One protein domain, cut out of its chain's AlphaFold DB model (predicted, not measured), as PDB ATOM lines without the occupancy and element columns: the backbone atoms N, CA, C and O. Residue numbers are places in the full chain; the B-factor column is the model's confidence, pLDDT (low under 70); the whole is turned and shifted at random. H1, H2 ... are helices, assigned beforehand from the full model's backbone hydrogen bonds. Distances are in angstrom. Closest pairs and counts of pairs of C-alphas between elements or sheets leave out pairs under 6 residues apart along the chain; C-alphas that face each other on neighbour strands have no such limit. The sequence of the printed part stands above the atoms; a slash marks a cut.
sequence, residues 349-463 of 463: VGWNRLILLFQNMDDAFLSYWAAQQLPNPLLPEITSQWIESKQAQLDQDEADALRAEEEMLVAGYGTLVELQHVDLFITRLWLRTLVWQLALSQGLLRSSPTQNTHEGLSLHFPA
ATOM      1  N   VAL A 349       1.455 -42.652 -32.125       96.69
ATOM      2  CA  VAL A 349       2.652 -43.257 -32.727       96.69
ATOM      3  C   VAL A 349       3.643 -42.191 -33.191       96.69
ATOM      4  O   VAL A 349       4.808 -42.254 -32.797       96.69
ATOM      5  N   GLY A 350       3.197 -41.189 -33.956       96.44
ATOM      6  CA  GLY A 350       4.065 -40.102 -34.420       96.44
ATOM      7  C   GLY A 350       4.715 -39.339 -33.260       96.44
ATOM      8  O   GLY A 350       5.930 -39.141 -33.250       96.44
ATOM      9  N   TRP A 351       3.933 -39.012 -32.226       97.44
ATOM     10  CA  TRP A 351       4.430 -38.364 -31.010       97.44
ATOM     11  C   TRP A 351       5.485 -39.204 -30.279       97.44
ATOM     12  O   TRP A 351       6.541 -38.699 -29.891       97.44
ATOM     13  N   ASN A 352       5.247 -40.509 -30.137       97.75
ATOM     14  CA  ASN A 352       6.202 -41.414 -29.503       97.75
ATOM     15  C   ASN A 352       7.509 -41.530 -30.301       97.75
ATOM     16  O   ASN A 352       8.581 -41.566 -29.696       97.75
ATOM     17  N   ARG A 353       7.453 -41.535 -31.641       97.38
ATOM     18  CA  ARG A 353       8.662 -41.498 -32.481       97.38
ATOM     19  C   ARG A 353       9.463 -40.215 -32.271       97.38
ATOM     20  O   ARG A 353      10.682 -40.284 -32.134       97.38
ATOM     21  N   LEU A 354       8.792 -39.069 -32.174       97.31
ATOM     22  CA  LEU A 354       9.455 -37.790 -31.927       97.31
ATOM     23  C   LEU A 354      10.173 -37.770 -30.568       97.31
ATOM     24  O   LEU A 354      11.320 -37.332 -30.476       97.31
ATOM     25  N   ILE A 355       9.545 -38.314 -29.518       98.19
ATOM     26  CA  ILE A 355      10.183 -38.468 -28.202       98.19
ATOM     27  C   ILE A 355      11.474 -39.286 -28.311       98.19
ATOM     28  O   ILE A 355      12.511 -38.863 -27.798       98.19
ATOM     29  N   LEU A 356      11.423 -40.441 -28.982       97.94
ATOM     30  CA  LEU A 356      12.576 -41.332 -29.143       97.94
ATOM     31  C   LEU A 356      13.724 -40.648 -29.898       97.94
ATOM     32  O   LEU A 356      14.878 -40.757 -29.479       97.94
ATOM     33  N   LEU A 357      13.428 -39.860 -30.937       97.75
ATOM     34  CA  LEU A 357      14.434 -39.049 -31.629       97.75
ATOM     35  C   LEU A 357      15.160 -38.108 -30.658       97.75
ATOM     36  O   LEU A 357      16.385 -38.155 -30.559       97.75
ATOM     37  N   PHE A 358      14.427 -37.319 -29.868       97.75
ATOM     38  CA  PHE A 358      15.030 -36.390 -28.903       97.75
ATOM     39  C   PHE A 358      15.684 -37.077 -27.693       97.75
ATOM     40  O   PHE A 358      16.509 -36.465 -27.011       97.75
ATOM     41  N   GLN A 359      15.386 -38.350 -27.419       97.44
ATOM     42  CA  GLN A 359      16.134 -39.145 -26.439       97.44
ATOM     43  C   GLN A 359      17.559 -39.485 -26.899       97.44
ATOM     44  O   GLN A 359      18.418 -39.711 -26.049       97.44
ATOM     45  N   ASN A 360      17.857 -39.439 -28.204       96.44
ATOM     46  CA  ASN A 360      19.231 -39.607 -28.700       96.44
ATOM     47  C   ASN A 360      20.171 -38.485 -28.227       96.44
ATOM     48  O   ASN A 360      21.389 -38.690 -28.159       96.44
ATOM     49  N   MET A 361      19.612 -37.325 -27.864       96.12
ATOM     50  CA  MET A 361      20.309 -36.210 -27.221       96.12
ATOM     51  C   MET A 361      20.444 -36.460 -25.710       96.12
ATOM     52  O   MET A 361      19.824 -35.786 -24.876       96.12
ATOM     53  N   ASP A 362      21.233 -37.479 -25.381       95.62
ATOM     54  CA  ASP A 362      21.569 -37.882 -24.016       95.62
ATOM     55  C   ASP A 362      22.615 -36.960 -23.362       95.62
ATOM     56  O   ASP A 362      23.150 -36.038 -23.980       95.62
ATOM     57  N   ASP A 363      22.917 -37.203 -22.085       95.00
ATOM     58  CA  ASP A 363      23.843 -36.370 -21.308       95.00
ATOM     59  C   ASP A 363      25.243 -36.302 -21.936       95.00
ATOM     60  O   ASP A 363      25.892 -35.252 -21.893       95.00
ATOM     61  N   ALA A 364      25.706 -37.395 -22.554       95.31
ATOM     62  CA  ALA A 364      26.984 -37.431 -23.256       95.31
ATOM     63  C   ALA A 364      26.948 -36.519 -24.489       95.31
ATOM     64  O   ALA A 364      27.807 -35.650 -24.632       95.31
ATOM     65  N   PHE A 365      25.920 -36.653 -25.334       96.81
ATOM     66  CA  PHE A 365      25.713 -35.794 -26.498       96.81
ATOM     67  C   PHE A 365      25.673 -34.312 -26.107       96.81
ATOM     68  O   PHE A 365      26.381 -33.493 -26.695       96.81
ATOM     69  N   LEU A 366      24.873 -33.957 -25.095       96.06
ATOM     70  CA  LEU A 366      24.731 -32.572 -24.641       96.06
ATOM     71  C   LEU A 366      26.050 -32.027 -24.074       96.06
ATOM     72  O   LEU A 366      26.423 -30.892 -24.368       96.06
ATOM     73  N   SER A 367      26.794 -32.842 -23.323       95.38
ATOM     74  CA  SER A 367      28.110 -32.464 -22.794       95.38
ATOM     75  C   SER A 367      29.121 -32.209 -23.911       95.38
ATOM     76  O   SER A 367      29.840 -31.209 -23.875       95.38
ATOM     77  N   TYR A 368      29.140 -33.067 -24.935       96.06
ATOM     78  CA  TYR A 368      29.980 -32.885 -26.118       96.06
ATOM     79  C   TYR A 368      29.626 -31.629 -26.900       96.06
ATOM     80  O   TYR A 368      30.510 -30.883 -27.318       96.06
ATOM     81  N   TRP A 369      28.333 -31.358 -27.055       96.00
ATOM     82  CA  TRP A 369      27.865 -30.150 -27.714       96.00
ATOM     83  C   TRP A 369      28.273 -28.881 -26.956       96.00
ATOM     84  O   TRP A 369      28.814 -27.952 -27.557       96.00
ATOM     85  N   ALA A 370      28.095 -28.853 -25.630       94.56
ATOM     86  CA  ALA A 370      28.519 -27.730 -24.788       94.56
ATOM     87  C   ALA A 370      30.038 -27.485 -24.857       94.56
ATOM     88  O   ALA A 370      30.482 -26.332 -24.915       94.56
ATOM     89  N   ALA A 371      30.833 -28.561 -24.897       93.94
ATOM     90  CA  ALA A 371      32.290 -28.491 -24.926       93.94
ATOM     91  C   ALA A 371      32.855 -27.801 -26.182       93.94
ATOM     92  O   ALA A 371      33.978 -27.300 -26.141       93.94
ATOM     93  N   GLN A 372      32.079 -27.707 -27.271       89.75
ATOM     94  CA  GLN A 372      32.481 -26.953 -28.466       89.75
ATOM     95  C   GLN A 372      32.603 -25.445 -28.203       89.75
ATOM     96  O   GLN A 372      33.413 -24.769 -28.835       89.75
ATOM     97  N   GLN A 373      31.793 -24.901 -27.287       86.50
ATOM     98  CA  GLN A 373      31.816 -23.478 -26.934       86.50
ATOM     99  C   GLN A 373      32.729 -23.207 -25.739       86.50
ATOM    100  O   GLN A 373      33.451 -22.209 -25.724       86.50
ATOM    101  N   LEU A 374      32.690 -24.092 -24.742       88.31
ATOM    102  CA  LEU A 374      33.503 -24.000 -23.536       88.31
ATOM    103  C   LEU A 374      34.186 -25.351 -23.277       88.31
ATOM    104  O   LEU A 374      33.557 -26.237 -22.695       88.31
ATOM    105  N   PRO A 375      35.456 -25.523 -23.690       89.75
ATOM    106  CA  PRO A 375      36.166 -26.789 -23.550       89.75
ATOM    107  C   PRO A 375      36.180 -27.295 -22.105       89.75
ATOM    108  O   PRO A 375      36.533 -26.556 -21.183       89.75
ATOM    109  N   ASN A 376      35.833 -28.568 -21.918       89.62
ATOM    110  CA  ASN A 376      35.893 -29.247 -20.627       89.62
ATOM    111  C   ASN A 376      36.990 -30.328 -20.660       89.62
ATOM    112  O   ASN A 376      36.770 -31.374 -21.268       89.62
ATOM    113  N   PRO A 377      38.144 -30.121 -19.998       87.44
ATOM    114  CA  PRO A 377      39.262 -31.066 -20.035       87.44
ATOM    115  C   PRO A 377      38.982 -32.392 -19.309       87.44
ATOM    116  O   PRO A 377      39.764 -33.326 -19.442       87.44
ATOM    117  N   LEU A 378      37.900 -32.486 -18.529       93.19
ATOM    118  CA  LEU A 378      37.500 -33.719 -17.842       93.19
ATOM    119  C   LEU A 378      36.583 -34.608 -18.694       93.19
ATOM    120  O   LEU A 378      36.283 -35.731 -18.292       93.19
ATOM    121  N   LEU A 379      36.093 -34.107 -19.833       93.25
ATOM    122  CA  LEU A 379      35.192 -34.857 -20.698       93.25
ATOM    123  C   LEU A 379      35.999 -35.865 -21.541       93.25
ATOM    124  O   LEU A 379      37.002 -35.466 -22.134       93.25
ATOM    125  N   PRO A 380      35.595 -37.149 -21.621       93.75
ATOM    126  CA  PRO A 380      36.285 -38.137 -22.454       93.75
ATOM    127  C   PRO A 380      36.317 -37.705 -23.920       93.75
ATOM    128  O   PRO A 380      35.325 -37.174 -24.396       93.75
ATOM    129  N   GLU A 381      37.388 -37.974 -24.663       92.56
ATOM    130  CA  GLU A 381      37.432 -37.649 -26.096       92.56
ATOM    131  C   GLU A 381      36.308 -38.352 -26.879       92.56
ATOM    132  O   GLU A 381      35.955 -39.503 -26.605       92.56
ATOM    133  N   ILE A 382      35.744 -37.661 -27.874       95.19
ATOM    134  CA  ILE A 382      34.762 -38.261 -28.781       95.19
ATOM    135  C   ILE A 382      35.495 -39.256 -29.680       95.19
ATOM    136  O   ILE A 382      36.446 -38.902 -30.374       95.19
ATOM    137  N   THR A 383      35.021 -40.498 -29.711       94.94
ATOM    138  CA  THR A 383      35.600 -41.553 -30.549       94.94
ATOM    139  C   THR A 383      34.808 -41.740 -31.841       94.94
ATOM    140  O   THR A 383      33.609 -41.454 -31.904       94.94
ATOM    141  N   SER A 384      35.451 -42.295 -32.875       93.75
ATOM    142  CA  SER A 384      34.745 -42.704 -34.099       93.75
ATOM    143  C   SER A 384      33.634 -43.711 -33.797       93.75
ATOM    144  O   SER A 384      32.548 -43.592 -34.346       93.75
ATOM    145  N   GLN A 385      33.868 -44.639 -32.863       94.31
ATOM    146  CA  GLN A 385      32.879 -45.632 -32.444       94.31
ATOM    147  C   GLN A 385      31.631 -44.988 -31.825       94.31
ATOM    148  O   GLN A 385      30.519 -45.442 -32.081       94.31
ATOM    149  N   TRP A 386      31.791 -43.928 -31.022       96.06
ATOM    150  CA  TRP A 386      30.650 -43.201 -30.460       96.06
ATOM    151  C   TRP A 386      29.827 -42.516 -31.558       96.06
ATOM    152  O   TRP A 386      28.602 -42.623 -31.561       96.06
ATOM    153  N   ILE A 387      30.496 -41.877 -32.528       95.62
ATOM    154  CA  ILE A 387      29.835 -41.265 -33.689       95.62
ATOM    155  C   ILE A 387      29.068 -42.313 -34.500       95.62
ATOM    156  O   ILE A 387      27.888 -42.119 -34.780       95.62
ATOM    157  N   GLU A 388      29.710 -43.430 -34.844       94.75
ATOM    158  CA  GLU A 388      29.077 -44.522 -35.592       94.75
ATOM    159  C   GLU A 388      27.884 -45.101 -34.830       94.75
ATOM    160  O   GLU A 388      26.829 -45.310 -35.420       94.75
ATOM    161  N   SER A 389      28.006 -45.280 -33.511       95.94
ATOM    162  CA  SER A 389      26.895 -45.734 -32.673       95.94
ATOM    163  C   SER A 389      25.719 -44.758 -32.686       95.94
ATOM    164  O   SER A 389      24.577 -45.210 -32.665       95.94
ATOM    165  N   LYS A 390      25.963 -43.443 -32.689       96.69
ATOM    166  CA  LYS A 390      24.894 -42.434 -32.737       96.69
ATOM    167  C   LYS A 390      24.218 -42.375 -34.103       96.69
ATOM    168  O   LYS A 390      23.000 -42.265 -34.160       96.69
ATOM    169  N   GLN A 391      24.982 -42.502 -35.185       95.38
ATOM    170  CA  GLN A 391      24.408 -42.584 -36.530       95.38
ATOM    171  C   GLN A 391      23.568 -43.860 -36.696       95.38
ATOM    172  O   GLN A 391      22.418 -43.776 -37.114       95.38
ATOM    173  N   ALA A 392      24.065 -45.006 -36.220       95.19
ATOM    174  CA  ALA A 392      23.323 -46.265 -36.245       95.19
ATOM    175  C   ALA A 392      22.024 -46.218 -35.414       95.19
ATOM    176  O   ALA A 392      21.027 -46.819 -35.802       95.19
ATOM    177  N   GLN A 393      21.999 -45.489 -34.287       96.69
ATOM    178  CA  GLN A 393      20.764 -45.261 -33.517       96.69
ATOM    179  C   GLN A 393      19.716 -44.481 -34.329       96.69
ATOM    180  O   GLN A 393      18.532 -44.805 -34.264       96.69
ATOM    181  N   LEU A 394      20.140 -43.487 -35.115       96.19
ATOM    182  CA  LEU A 394      19.247 -42.702 -35.975       96.19
ATOM    183  C   LEU A 394      18.754 -43.515 -37.182       96.19
ATOM    184  O   LEU A 394      17.595 -43.384 -37.569       96.19
ATOM    185  N   ASP A 395      19.587 -44.394 -37.738       95.12
ATOM    186  CA  ASP A 395      19.183 -45.331 -38.796       95.12
ATOM    187  C   ASP A 395      18.181 -46.368 -38.281       95.12
ATOM    188  O   ASP A 395      17.181 -46.664 -38.939       95.12
ATOM    189  N   GLN A 396      18.401 -46.868 -37.064       96.19
ATOM    190  CA  GLN A 396      17.457 -47.760 -36.403       96.19
ATOM    191  C   GLN A 396      16.122 -47.058 -36.124       96.19
ATOM    192  O   GLN A 396      15.072 -47.663 -36.323       96.19
ATOM    193  N   ASP A 397      16.139 -45.782 -35.722       95.94
ATOM    194  CA  ASP A 397      14.920 -44.992 -35.527       95.94
ATOM    195  C   ASP A 397      14.078 -44.892 -36.809       95.94
ATOM    196  O   ASP A 397      12.858 -45.038 -36.757       95.94
ATOM    197  N   GLU A 398      14.726 -44.686 -37.957       95.69
ATOM    198  CA  GLU A 398      14.059 -44.639 -39.259       95.69
ATOM    199  C   GLU A 398      13.400 -45.975 -39.610       95.69
ATOM    200  O   GLU A 398      12.219 -46.012 -39.966       95.69
ATOM    201  N   ALA A 399      14.126 -47.080 -39.431       97.06
ATOM    202  CA  ALA A 399      13.584 -48.418 -39.637       97.06
ATOM    203  C   ALA A 399      12.419 -48.718 -38.678       97.06
ATOM    204  O   ALA A 399      11.420 -49.314 -39.077       97.06
ATOM    205  N   ASP A 400      12.521 -48.307 -37.416       97.00
ATOM    206  CA  ASP A 400      11.471 -48.516 -36.422       97.00
ATOM    207  C   ASP A 400      10.223 -47.667 -36.702       97.00
ATOM    208  O   ASP A 400       9.112 -48.124 -36.442       97.00
ATOM    209  N   ALA A 401      10.385 -46.449 -37.229       95.69
ATOM    210  CA  ALA A 401       9.267 -45.608 -37.648       95.69
ATOM    211  C   ALA A 401       8.492 -46.253 -38.810       95.69
ATOM    212  O   ALA A 401       7.264 -46.298 -38.762       95.69
ATOM    213  N   LEU A 402       9.201 -46.823 -39.793       95.62
ATOM    214  CA  LEU A 402       8.590 -47.578 -40.895       95.62
ATOM    215  C   LEU A 402       7.837 -48.817 -40.394       95.62
ATOM    216  O   LEU A 402       6.707 -49.054 -40.815       95.62
ATOM    217  N   ARG A 403       8.420 -49.585 -39.461       97.06
ATOM    218  CA  ARG A 403       7.739 -50.756 -38.877       97.06
ATOM    219  C   ARG A 403       6.488 -50.368 -38.091       97.06
ATOM    220  O   ARG A 403       5.460 -51.015 -38.244       97.06
ATOM    221  N   ALA A 404       6.556 -49.313 -37.279       95.44
ATOM    222  CA  ALA A 404       5.403 -48.844 -36.510       95.44
ATOM    223  C   ALA A 404       4.245 -48.403 -37.424       95.44
ATOM    224  O   ALA A 404       3.080 -48.667 -37.130       95.44
ATOM    225  N   GLU A 405       4.560 -47.766 -38.552       95.19
ATOM    226  CA  GLU A 405       3.567 -47.411 -39.564       95.19
ATOM    227  C   GLU A 405       2.986 -48.641 -40.279       95.19
ATOM    228  O   GLU A 405       1.774 -48.717 -40.476       95.19
ATOM    229  N   GLU A 406       3.813 -49.631 -40.622       96.19
ATOM    230  CA  GLU A 406       3.342 -50.895 -41.202       96.19
ATOM    231  C   GLU A 406       2.394 -51.635 -40.244       96.19
ATOM    232  O   GLU A 406       1.320 -52.078 -40.656       96.19
ATOM    233  N   GLU A 407       2.735 -51.710 -38.956       96.00
ATOM    234  CA  GLU A 407       1.881 -52.301 -37.918       96.00
ATOM    235  C   GLU A 407       0.529 -51.579 -37.814       96.00
ATOM    236  O   GLU A 407      -0.520 -52.227 -37.750       96.00
ATOM    237  N   MET A 408       0.529 -50.243 -37.856       95.19
ATOM    238  CA  MET A 408      -0.705 -49.457 -37.881       95.19
ATOM    239  C   MET A 408      -1.547 -49.715 -39.132       95.19
ATOM    240  O   MET A 408      -2.771 -49.850 -39.029       95.19
ATOM    241  N   LEU A 409      -0.906 -49.791 -40.299       95.38
ATOM    242  CA  LEU A 409      -1.572 -50.054 -41.570       95.38
ATOM    243  C   LEU A 409      -2.238 -51.435 -41.555       95.38
ATOM    244  O   LEU A 409      -3.410 -51.556 -41.910       95.38
ATOM    245  N   VAL A 410      -1.522 -52.461 -41.082       96.88
ATOM    246  CA  VAL A 410      -2.034 -53.832 -40.922       96.88
ATOM    247  C   VAL A 410      -3.193 -53.886 -39.924       96.88
ATOM    248  O   VAL A 410      -4.168 -54.603 -40.151       96.88
ATOM    249  N   ALA A 411      -3.129 -53.103 -38.846       95.56
ATOM    250  CA  ALA A 411      -4.197 -52.996 -37.855       95.56
ATOM    251  C   ALA A 411      -5.394 -52.129 -38.309       95.56
ATOM    252  O   ALA A 411      -6.391 -52.038 -37.592       95.56
ATOM    253  N   GLY A 412      -5.334 -51.519 -39.499       94.75
ATOM    254  CA  GLY A 412      -6.428 -50.736 -40.079       94.75
ATOM    255  C   GLY A 412      -6.524 -49.291 -39.577       94.75
ATOM    256  O   GLY A 412      -7.547 -48.644 -39.800       94.75
ATOM    257  N   TYR A 413      -5.480 -48.765 -38.929       91.62
ATOM    258  CA  TYR A 413      -5.439 -47.387 -38.421       91.62
ATOM    259  C   TYR A 413      -4.938 -46.353 -39.443       91.62
ATOM    260  O   TYR A 413      -4.909 -45.161 -39.137       91.62
ATOM    261  N   GLY A 414      -4.568 -46.791 -40.649       92.50
ATOM    262  CA  GLY A 414      -3.981 -45.936 -41.681       92.50
ATOM    263  C   GLY A 414      -2.486 -45.690 -41.464       92.50
ATOM    264  O   GLY A 414      -1.816 -46.470 -40.791       92.50
ATOM    265  N   THR A 415      -1.971 -44.620 -42.063       93.62
ATOM    266  CA  THR A 415      -0.561 -44.199 -42.000       93.62
ATOM    267  C   THR A 415      -0.407 -42.943 -41.147       93.62
ATOM    268  O   THR A 415      -1.401 -42.319 -40.760       93.62
ATOM    269  N   LEU A 416       0.832 -42.535 -40.872       93.31
ATOM    270  CA  LEU A 416       1.094 -41.193 -40.365       93.31
ATOM    271  C   LEU A 416       0.644 -40.152 -41.403       93.31
ATOM    272  O   LEU A 416       0.580 -40.432 -42.606       93.31
ATOM    273  N   VAL A 417       0.300 -38.954 -40.932       91.88
ATOM    274  CA  VAL A 417      -0.007 -37.838 -41.836       91.88
ATOM    275  C   VAL A 417       1.284 -37.256 -42.410       91.88
ATOM    276  O   VAL A 417       2.324 -37.287 -41.753       91.88
ATOM    277  N   GLU A 418       1.206 -36.661 -43.605       91.12
ATOM    278  CA  GLU A 418       2.366 -36.116 -44.329       91.12
ATOM    279  C   GLU A 418       3.233 -35.212 -43.442       91.12
ATOM    280  O   GLU A 418       4.458 -35.329 -43.431       91.12
ATOM    281  N   LEU A 419       2.611 -34.352 -42.632       88.25
ATOM    282  CA  LEU A 419       3.350 -33.455 -41.753       88.25
ATOM    283  C   LEU A 419       4.137 -34.199 -40.664       88.25
ATOM    284  O   LEU A 419       5.251 -33.791 -40.351       88.25
ATOM    285  N   GLN A 420       3.608 -35.297 -40.115       93.38
ATOM    286  CA  GLN A 420       4.339 -36.121 -39.149       93.38
ATOM    287  C   GLN A 420       5.525 -36.827 -39.818       93.38
ATOM    288  O   GLN A 420       6.604 -36.882 -39.230       93.38
ATOM    289  N   HIS A 421       5.374 -37.321 -41.055       93.75
ATOM    290  CA  HIS A 421       6.508 -37.869 -41.815       93.75
ATOM    291  C   HIS A 421       7.593 -36.822 -42.030       93.75
ATOM    292  O   HIS A 421       8.770 -37.099 -41.791       93.75
ATOM    293  N   VAL A 422       7.195 -35.625 -42.460       92.81
ATOM    294  CA  VAL A 422       8.108 -34.505 -42.696       92.81
ATOM    295  C   VAL A 422       8.811 -34.107 -41.402       92.81
ATOM    296  O   VAL A 422      10.031 -33.958 -41.407       92.81
ATOM    297  N   ASP A 423       8.085 -33.989 -40.292       92.62
ATOM    298  CA  ASP A 423       8.649 -33.611 -38.995       92.62
ATOM    299  C   ASP A 423       9.671 -34.640 -38.487       92.62
ATOM    300  O   ASP A 423      10.803 -34.283 -38.147       92.62
ATOM    301  N   LEU A 424       9.336 -35.934 -38.539       95.88
ATOM    302  CA  LEU A 424      10.255 -37.014 -38.165       95.88
ATOM    303  C   LEU A 424      11.484 -37.054 -39.079       95.88
ATOM    304  O   LEU A 424      12.610 -37.193 -38.599       95.88
ATOM    305  N   PHE A 425      11.291 -36.915 -40.392       95.62
ATOM    306  CA  PHE A 425      12.382 -36.911 -41.363       95.62
ATOM    307  C   PHE A 425      13.330 -35.725 -41.150       95.62
ATOM    308  O   PHE A 425      14.542 -35.919 -41.030       95.62
ATOM    309  N   ILE A 426      12.791 -34.505 -41.057       95.38
ATOM    310  CA  ILE A 426      13.581 -33.283 -40.863       95.38
ATOM    311  C   ILE A 426      14.302 -33.327 -39.520       95.38
ATOM    312  O   ILE A 426      15.495 -33.022 -39.463       95.38
ATOM    313  N   THR A 427      13.621 -33.743 -38.453       96.31
ATOM    314  CA  THR A 427      14.221 -33.859 -37.119       96.31
ATOM    315  C   THR A 427      15.365 -34.867 -37.120       96.31
ATOM    316  O   THR A 427      16.449 -34.575 -36.611       96.31
ATOM    317  N   ARG A 428      15.184 -36.035 -37.747       96.69
ATOM    318  CA  ARG A 428      16.240 -37.049 -37.862       96.69
ATOM    319  C   ARG A 428      17.427 -36.549 -38.679       96.69
ATOM    320  O   ARG A 428      18.567 -36.709 -38.252       96.69
ATOM    321  N   LEU A 429      17.178 -35.909 -39.820       95.50
ATOM    322  CA  LEU A 429      18.229 -35.323 -40.658       95.50
ATOM    323  C   LEU A 429      19.003 -34.230 -39.908       95.50
ATOM    324  O   LEU A 429      20.234 -34.161 -39.985       95.50
ATOM    325  N   TRP A 430      18.298 -33.404 -39.138       96.56
ATOM    326  CA  TRP A 430      18.910 -32.411 -38.265       96.56
ATOM    327  C   TRP A 430      19.812 -33.075 -37.218       96.56
ATOM    328  O   TRP A 430      20.986 -32.719 -37.134       96.56
ATOM    329  N   LEU A 431      19.336 -34.099 -36.500       97.31
ATOM    330  CA  LEU A 431      20.149 -34.848 -35.531       97.31
ATOM    331  C   LEU A 431      21.380 -35.503 -36.179       97.31
ATOM    332  O   LEU A 431      22.485 -35.373 -35.649       97.31
ATOM    333  N   ARG A 432      21.227 -36.123 -37.358       96.19
ATOM    334  CA  ARG A 432      22.341 -36.679 -38.153       96.19
ATOM    335  C   ARG A 432      23.382 -35.611 -38.479       96.19
ATOM    336  O   ARG A 432      24.584 -35.863 -38.370       96.19
ATOM    337  N   THR A 433      22.925 -34.405 -38.816       95.50
ATOM    338  CA  THR A 433      23.788 -33.245 -39.074       95.50
ATOM    339  C   THR A 433      24.538 -32.811 -37.815       95.50
ATOM    340  O   THR A 433      25.730 -32.524 -37.896       95.50
ATOM    341  N   LEU A 434      23.897 -32.794 -36.642       96.62
ATOM    342  CA  LEU A 434      24.569 -32.444 -35.384       96.62
ATOM    343  C   LEU A 434      25.648 -33.468 -35.005       96.62
ATOM    344  O   LEU A 434      26.758 -33.086 -34.633       96.62
ATOM    345  N   VAL A 435      25.352 -34.766 -35.136       96.75
ATOM    346  CA  VAL A 435      26.332 -35.845 -34.905       96.75
ATOM    347  C   VAL A 435      27.508 -35.712 -35.877       96.75
ATOM    348  O   VAL A 435      28.668 -35.806 -35.475       96.75
ATOM    349  N   TRP A 436      27.230 -35.421 -37.148       95.75
ATOM    350  CA  TRP A 436      28.264 -35.167 -38.148       95.75
ATOM    351  C   TRP A 436      29.116 -33.928 -37.821       95.75
ATOM    352  O   TRP A 436      30.340 -33.974 -37.939       95.75
ATOM    353  N   GLN A 437      28.512 -32.841 -37.331       95.06
ATOM    354  CA  GLN A 437      29.242 -31.648 -36.884       95.06
ATOM    355  C   GLN A 437      30.165 -31.950 -35.696       95.06
ATOM    356  O   GLN A 437      31.294 -31.455 -35.660       95.06
ATOM    357  N   LEU A 438      29.738 -32.807 -34.760       95.62
ATOM    358  CA  LEU A 438      30.602 -33.291 -33.680       95.62
ATOM    359  C   LEU A 438      31.804 -34.063 -34.238       95.62
ATOM    360  O   LEU A 438      32.938 -33.773 -33.852       95.62
ATOM    361  N   ALA A 439      31.591 -34.968 -35.196       95.25
ATOM    362  CA  ALA A 439      32.676 -35.695 -35.859       95.25
ATOM    363  C   ALA A 439      33.647 -34.759 -36.603       95.25
ATOM    364  O   ALA A 439      34.866 -34.924 -36.503       95.25
ATOM    365  N   LEU A 440      33.118 -33.751 -37.306       93.88
ATOM    366  CA  LEU A 440      33.908 -32.728 -37.994       93.88
ATOM    367  C   LEU A 440      34.786 -31.948 -37.009       93.88
ATOM    368  O   LEU A 440      35.970 -31.753 -37.278       93.88
ATOM    369  N   SER A 441      34.227 -31.540 -35.864       92.75
ATOM    370  CA  SER A 441      34.945 -30.755 -34.847       92.75
ATOM    371  C   SER A 441      36.171 -31.475 -34.273       92.75
ATOM    372  O   SER A 441      37.105 -30.824 -33.813       92.75
ATOM    373  N   GLN A 442      36.181 -32.808 -34.344       92.19
ATOM    374  CA  GLN A 442      37.252 -33.674 -33.846       92.19
ATOM    375  C   GLN A 442      38.138 -34.235 -34.968       92.19
ATOM    376  O   GLN A 442      39.013 -35.057 -34.712       92.19
ATOM    377  N   GLY A 443      37.914 -33.830 -36.223       92.69
ATOM    378  CA  GLY A 443      38.684 -34.327 -37.366       92.69
ATOM    379  C   GLY A 443      38.488 -35.821 -37.648       92.69
ATOM    380  O   GLY A 443      39.377 -36.457 -38.209       92.69
ATOM    381  N   LEU A 444      37.340 -36.393 -37.266       92.94
ATOM    382  CA  LEU A 444      37.052 -37.826 -37.421       92.94
ATOM    383  C   LEU A 444      36.527 -38.198 -38.818       92.94
ATOM    384  O   LEU A 444      36.433 -39.384 -39.143       92.94
ATOM    385  N   LEU A 445      36.178 -37.202 -39.640       91.56
ATOM    386  CA  LEU A 445      35.607 -37.412 -40.970       91.56
ATOM    387  C   LEU A 445      36.642 -37.866 -42.006       91.56
ATOM    388  O   LEU A 445      37.826 -37.534 -41.930       91.56
ATOM    389  N   ARG A 446      36.173 -38.597 -43.020       86.00
ATOM    390  CA  ARG A 446      36.998 -39.180 -44.086       86.00
ATOM    391  C   ARG A 446      36.439 -38.843 -45.466       86.00
ATOM    392  O   ARG A 446      35.229 -38.783 -45.660       86.00
ATOM    393  N   SER A 447      37.323 -38.658 -46.446       83.50
ATOM    394  CA  SER A 447      36.940 -38.443 -47.852       83.50
ATOM    395  C   SER A 447      36.505 -39.725 -48.566       83.50
ATOM    396  O   SER A 447      35.723 -39.658 -49.506       83.50
ATOM    397  N   SER A 448      36.998 -40.884 -48.123       75.19
ATOM    398  CA  SER A 448      36.634 -42.200 -48.652       75.19
ATOM    399  C   SER A 448      36.278 -43.130 -47.486       75.19
ATOM    400  O   SER A 448      37.169 -43.466 -46.694       75.19
ATOM    401  N   PRO A 449      34.997 -43.505 -47.319       65.81
ATOM    402  CA  PRO A 449      34.592 -44.476 -46.313       65.81
ATOM    403  C   PRO A 449      35.239 -45.832 -46.606       65.81
ATOM    404  O   PRO A 449      35.224 -46.320 -47.735       65.81
ATOM    405  N   THR A 450      35.809 -46.466 -45.586       70.88
ATOM    406  CA  THR A 450      36.205 -47.875 -45.687       70.88
ATOM    407  C   THR A 450      34.957 -48.756 -45.654       70.88
ATOM    408  O   THR A 450      33.949 -48.374 -45.071       70.88
ATOM    409  N   GLN A 451      35.018 -49.958 -46.230       68.31
ATOM    410  CA  GLN A 451      33.851 -50.841 -46.400       68.31
ATOM    411  C   GLN A 451      33.112 -51.198 -45.088       68.31
ATOM    412  O   GLN A 451      31.957 -51.600 -45.135       68.31
ATOM    413  N   ASN A 452      33.763 -51.008 -43.932       75.69
ATOM    414  CA  ASN A 452      33.239 -51.323 -42.599       75.69
ATOM    415  C   ASN A 452      32.952 -50.084 -41.722       75.69
ATOM    416  O   ASN A 452      32.743 -50.243 -40.525       75.69
ATOM    417  N   THR A 453      33.005 -48.865 -42.268       76.94
ATOM    418  CA  THR A 453      32.721 -47.627 -41.510       76.94
ATOM    419  C   THR A 453      31.361 -47.062 -41.877       76.94
ATOM    420  O   THR A 453      30.995 -47.085 -43.052       76.94
ATOM    421  N   HIS A 454      30.652 -46.504 -40.895       86.75
ATOM    422  CA  HIS A 454      29.360 -45.856 -41.137       86.75
ATOM    423  C   HIS A 454      29.511 -44.698 -42.131       86.75
ATOM    424  O   HIS A 454      30.457 -43.910 -42.037       86.75
ATOM    425  N   GLU A 455      28.541 -44.514 -43.027       84.50
ATOM    426  CA  GLU A 455      28.534 -43.386 -43.974       84.50
ATOM    427  C   GLU A 455      28.514 -42.014 -43.283       84.50
ATOM    428  O   GLU A 455      28.960 -41.017 -43.842       84.50
ATOM    429  N   GLY A 456      28.101 -41.988 -42.017       81.62
ATOM    430  CA  GLY A 456      28.022 -40.794 -41.175       81.62
ATOM    431  C   GLY A 456      29.386 -40.218 -40.778       81.62
ATOM    432  O   GLY A 456      29.444 -39.123 -40.225       81.62
ATOM    433  N   LEU A 457      30.483 -40.930 -41.077       86.06
ATOM    434  CA  LEU A 457      31.860 -40.429 -40.997       86.06
ATOM    435  C   LEU A 457      32.385 -39.884 -42.338       86.06
ATOM    436  O   LEU A 457      33.549 -39.494 -42.436       86.06
ATOM    437  N   SER A 458      31.563 -39.856 -43.385       86.62
ATOM    438  CA  SER A 458      31.939 -39.306 -44.686       86.62
ATOM    439  C   SER A 458      31.910 -37.776 -44.687       86.62
ATOM    440  O   SER A 458      31.013 -37.149 -44.123       86.62
ATOM    441  N   LEU A 459      32.848 -37.152 -45.405       85.31
ATOM    442  CA  LEU A 459      32.785 -35.722 -45.742       85.31
ATOM    443  C   LEU A 459      31.611 -35.375 -46.674       85.31
ATOM    444  O   LEU A 459      31.272 -34.204 -46.807       85.31
ATOM    445  N   HIS A 460      31.015 -36.377 -47.325       83.00
ATOM    446  CA  HIS A 460      29.874 -36.219 -48.228       83.00
ATOM    447  C   HIS A 460      28.515 -36.440 -47.546       83.00
ATOM    448  O   HIS A 460      27.495 -36.417 -48.220       83.00
ATOM    449  N   PHE A 461      28.509 -36.681 -46.235       80.81
ATOM    450  CA  PHE A 461      27.306 -36.873 -45.429       80.81
ATOM    451  C   PHE A 461      26.944 -35.574 -44.678       80.81
ATOM    452  O   PHE A 461      27.859 -34.834 -44.312       80.81
ATOM    453  N   PRO A 462      25.661 -35.301 -44.375       72.25
ATOM    454  CA  PRO A 462      24.476 -35.993 -44.887       72.25
ATOM    455  C   PRO A 462      24.253 -35.688 -46.378       72.25
ATOM    456  O   PRO A 462      24.589 -34.596 -46.834       72.25
ATOM    457  N   ALA A 463      23.759 -36.685 -47.119       59.62
ATOM    458  CA  ALA A 463      23.577 -36.635 -48.574       59.62
ATOM    459  C   ALA A 463      22.381 -35.780 -49.015       59.62
ATOM    460  O   ALA A 463      21.375 -35.740 -48.267       59.62
TER     461      ALA A 463
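AT A GLANCE: This is residues 349 to 463 of the 463 residues of the protein "Zn(2)-C6 fungal-type domain-containing protein" of Metarhizium rileyi (UniProt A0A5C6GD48). Two long helices, H3 and H4, run side by side in opposite directions as a long hairpin, and the shorter H1 packs along both of them to make a three-helix bundle, up and down. H2 carries on beyond H1 as a slanted fourth piece near the last part of H4, and the tail, residues 442 to 463, with no named element, folds back on the side of the hairpin away from H1. The printed part has 115 residues with four named helices, in the order H1, H2, H3, H4, and no named strand; the class is all helix. It is only just compact, close to loose, with a radius of gyration of the C-alphas of 16.1 A, and an elongated outline of 53 by 31 by 19 A.

HOW THE PARTS SIT: H1, residues 349 to 359, H3, residues 384 to 410, and H4, residues 418 to 441, form a bundle, up and down, each running against the one before it. H1 touches residues 394 to 404 of H3, opposite ways at a shallow tilt of 8 degrees; the closest C-alphas, of Arg 353 and Ala 401, are 6.6 A apart. H1 also touches residues 420 to 428 of H4, the same way at a shallow tilt of 11 degrees, the closest C-alphas being those of Gly 350 and Gln 420, 6.2 A apart. H3 and H4 are a hairpin at a shallow tilt of 8 degrees; they touch through residues 384 to 394 and 428 to 439, with the closest C-alphas, of Gln 391 and Arg 432, 6.5 A apart. H2, residues 363 to 371, is close to H4 but not clearly touching, at a steep tilt of 57 degrees; the closest C-alphas, of Trp 369 and Leu 438, are 7.3 A apart. H2 is apart from H1 and from H3. In H1, H2, H3 and H4 every O i to N i+4 pair is within hydrogen-bond range.

IN THESE COORDINATES: H1 begins at C-alpha 349, at (2.652, -43.257, -32.727), and is 15.4 A long from first to last C-alpha. H2 measures 12.1 A. H3, the longest helix with 27 residues, measures 39.0 A and ends at C-alpha 410, at (-2.034, -53.832, -40.922). H4 measures 34.4 A and ends at C-alpha 441, at (34.945, -30.755, -34.847).

THE WHOLE: The two C-alphas farthest apart, of Pro 377 and Gly 412, are 53.6 A apart. The printed part has no cut and ends at residue 463, the chain's last. The link from H1 to H2 is tight, that from H3 to H4 is short, and that from H2 to H3, residues 372 to 383, is long. The mean pLDDT of the printed part of this model is 92.2; residues 449, 451 and 463 are under 70.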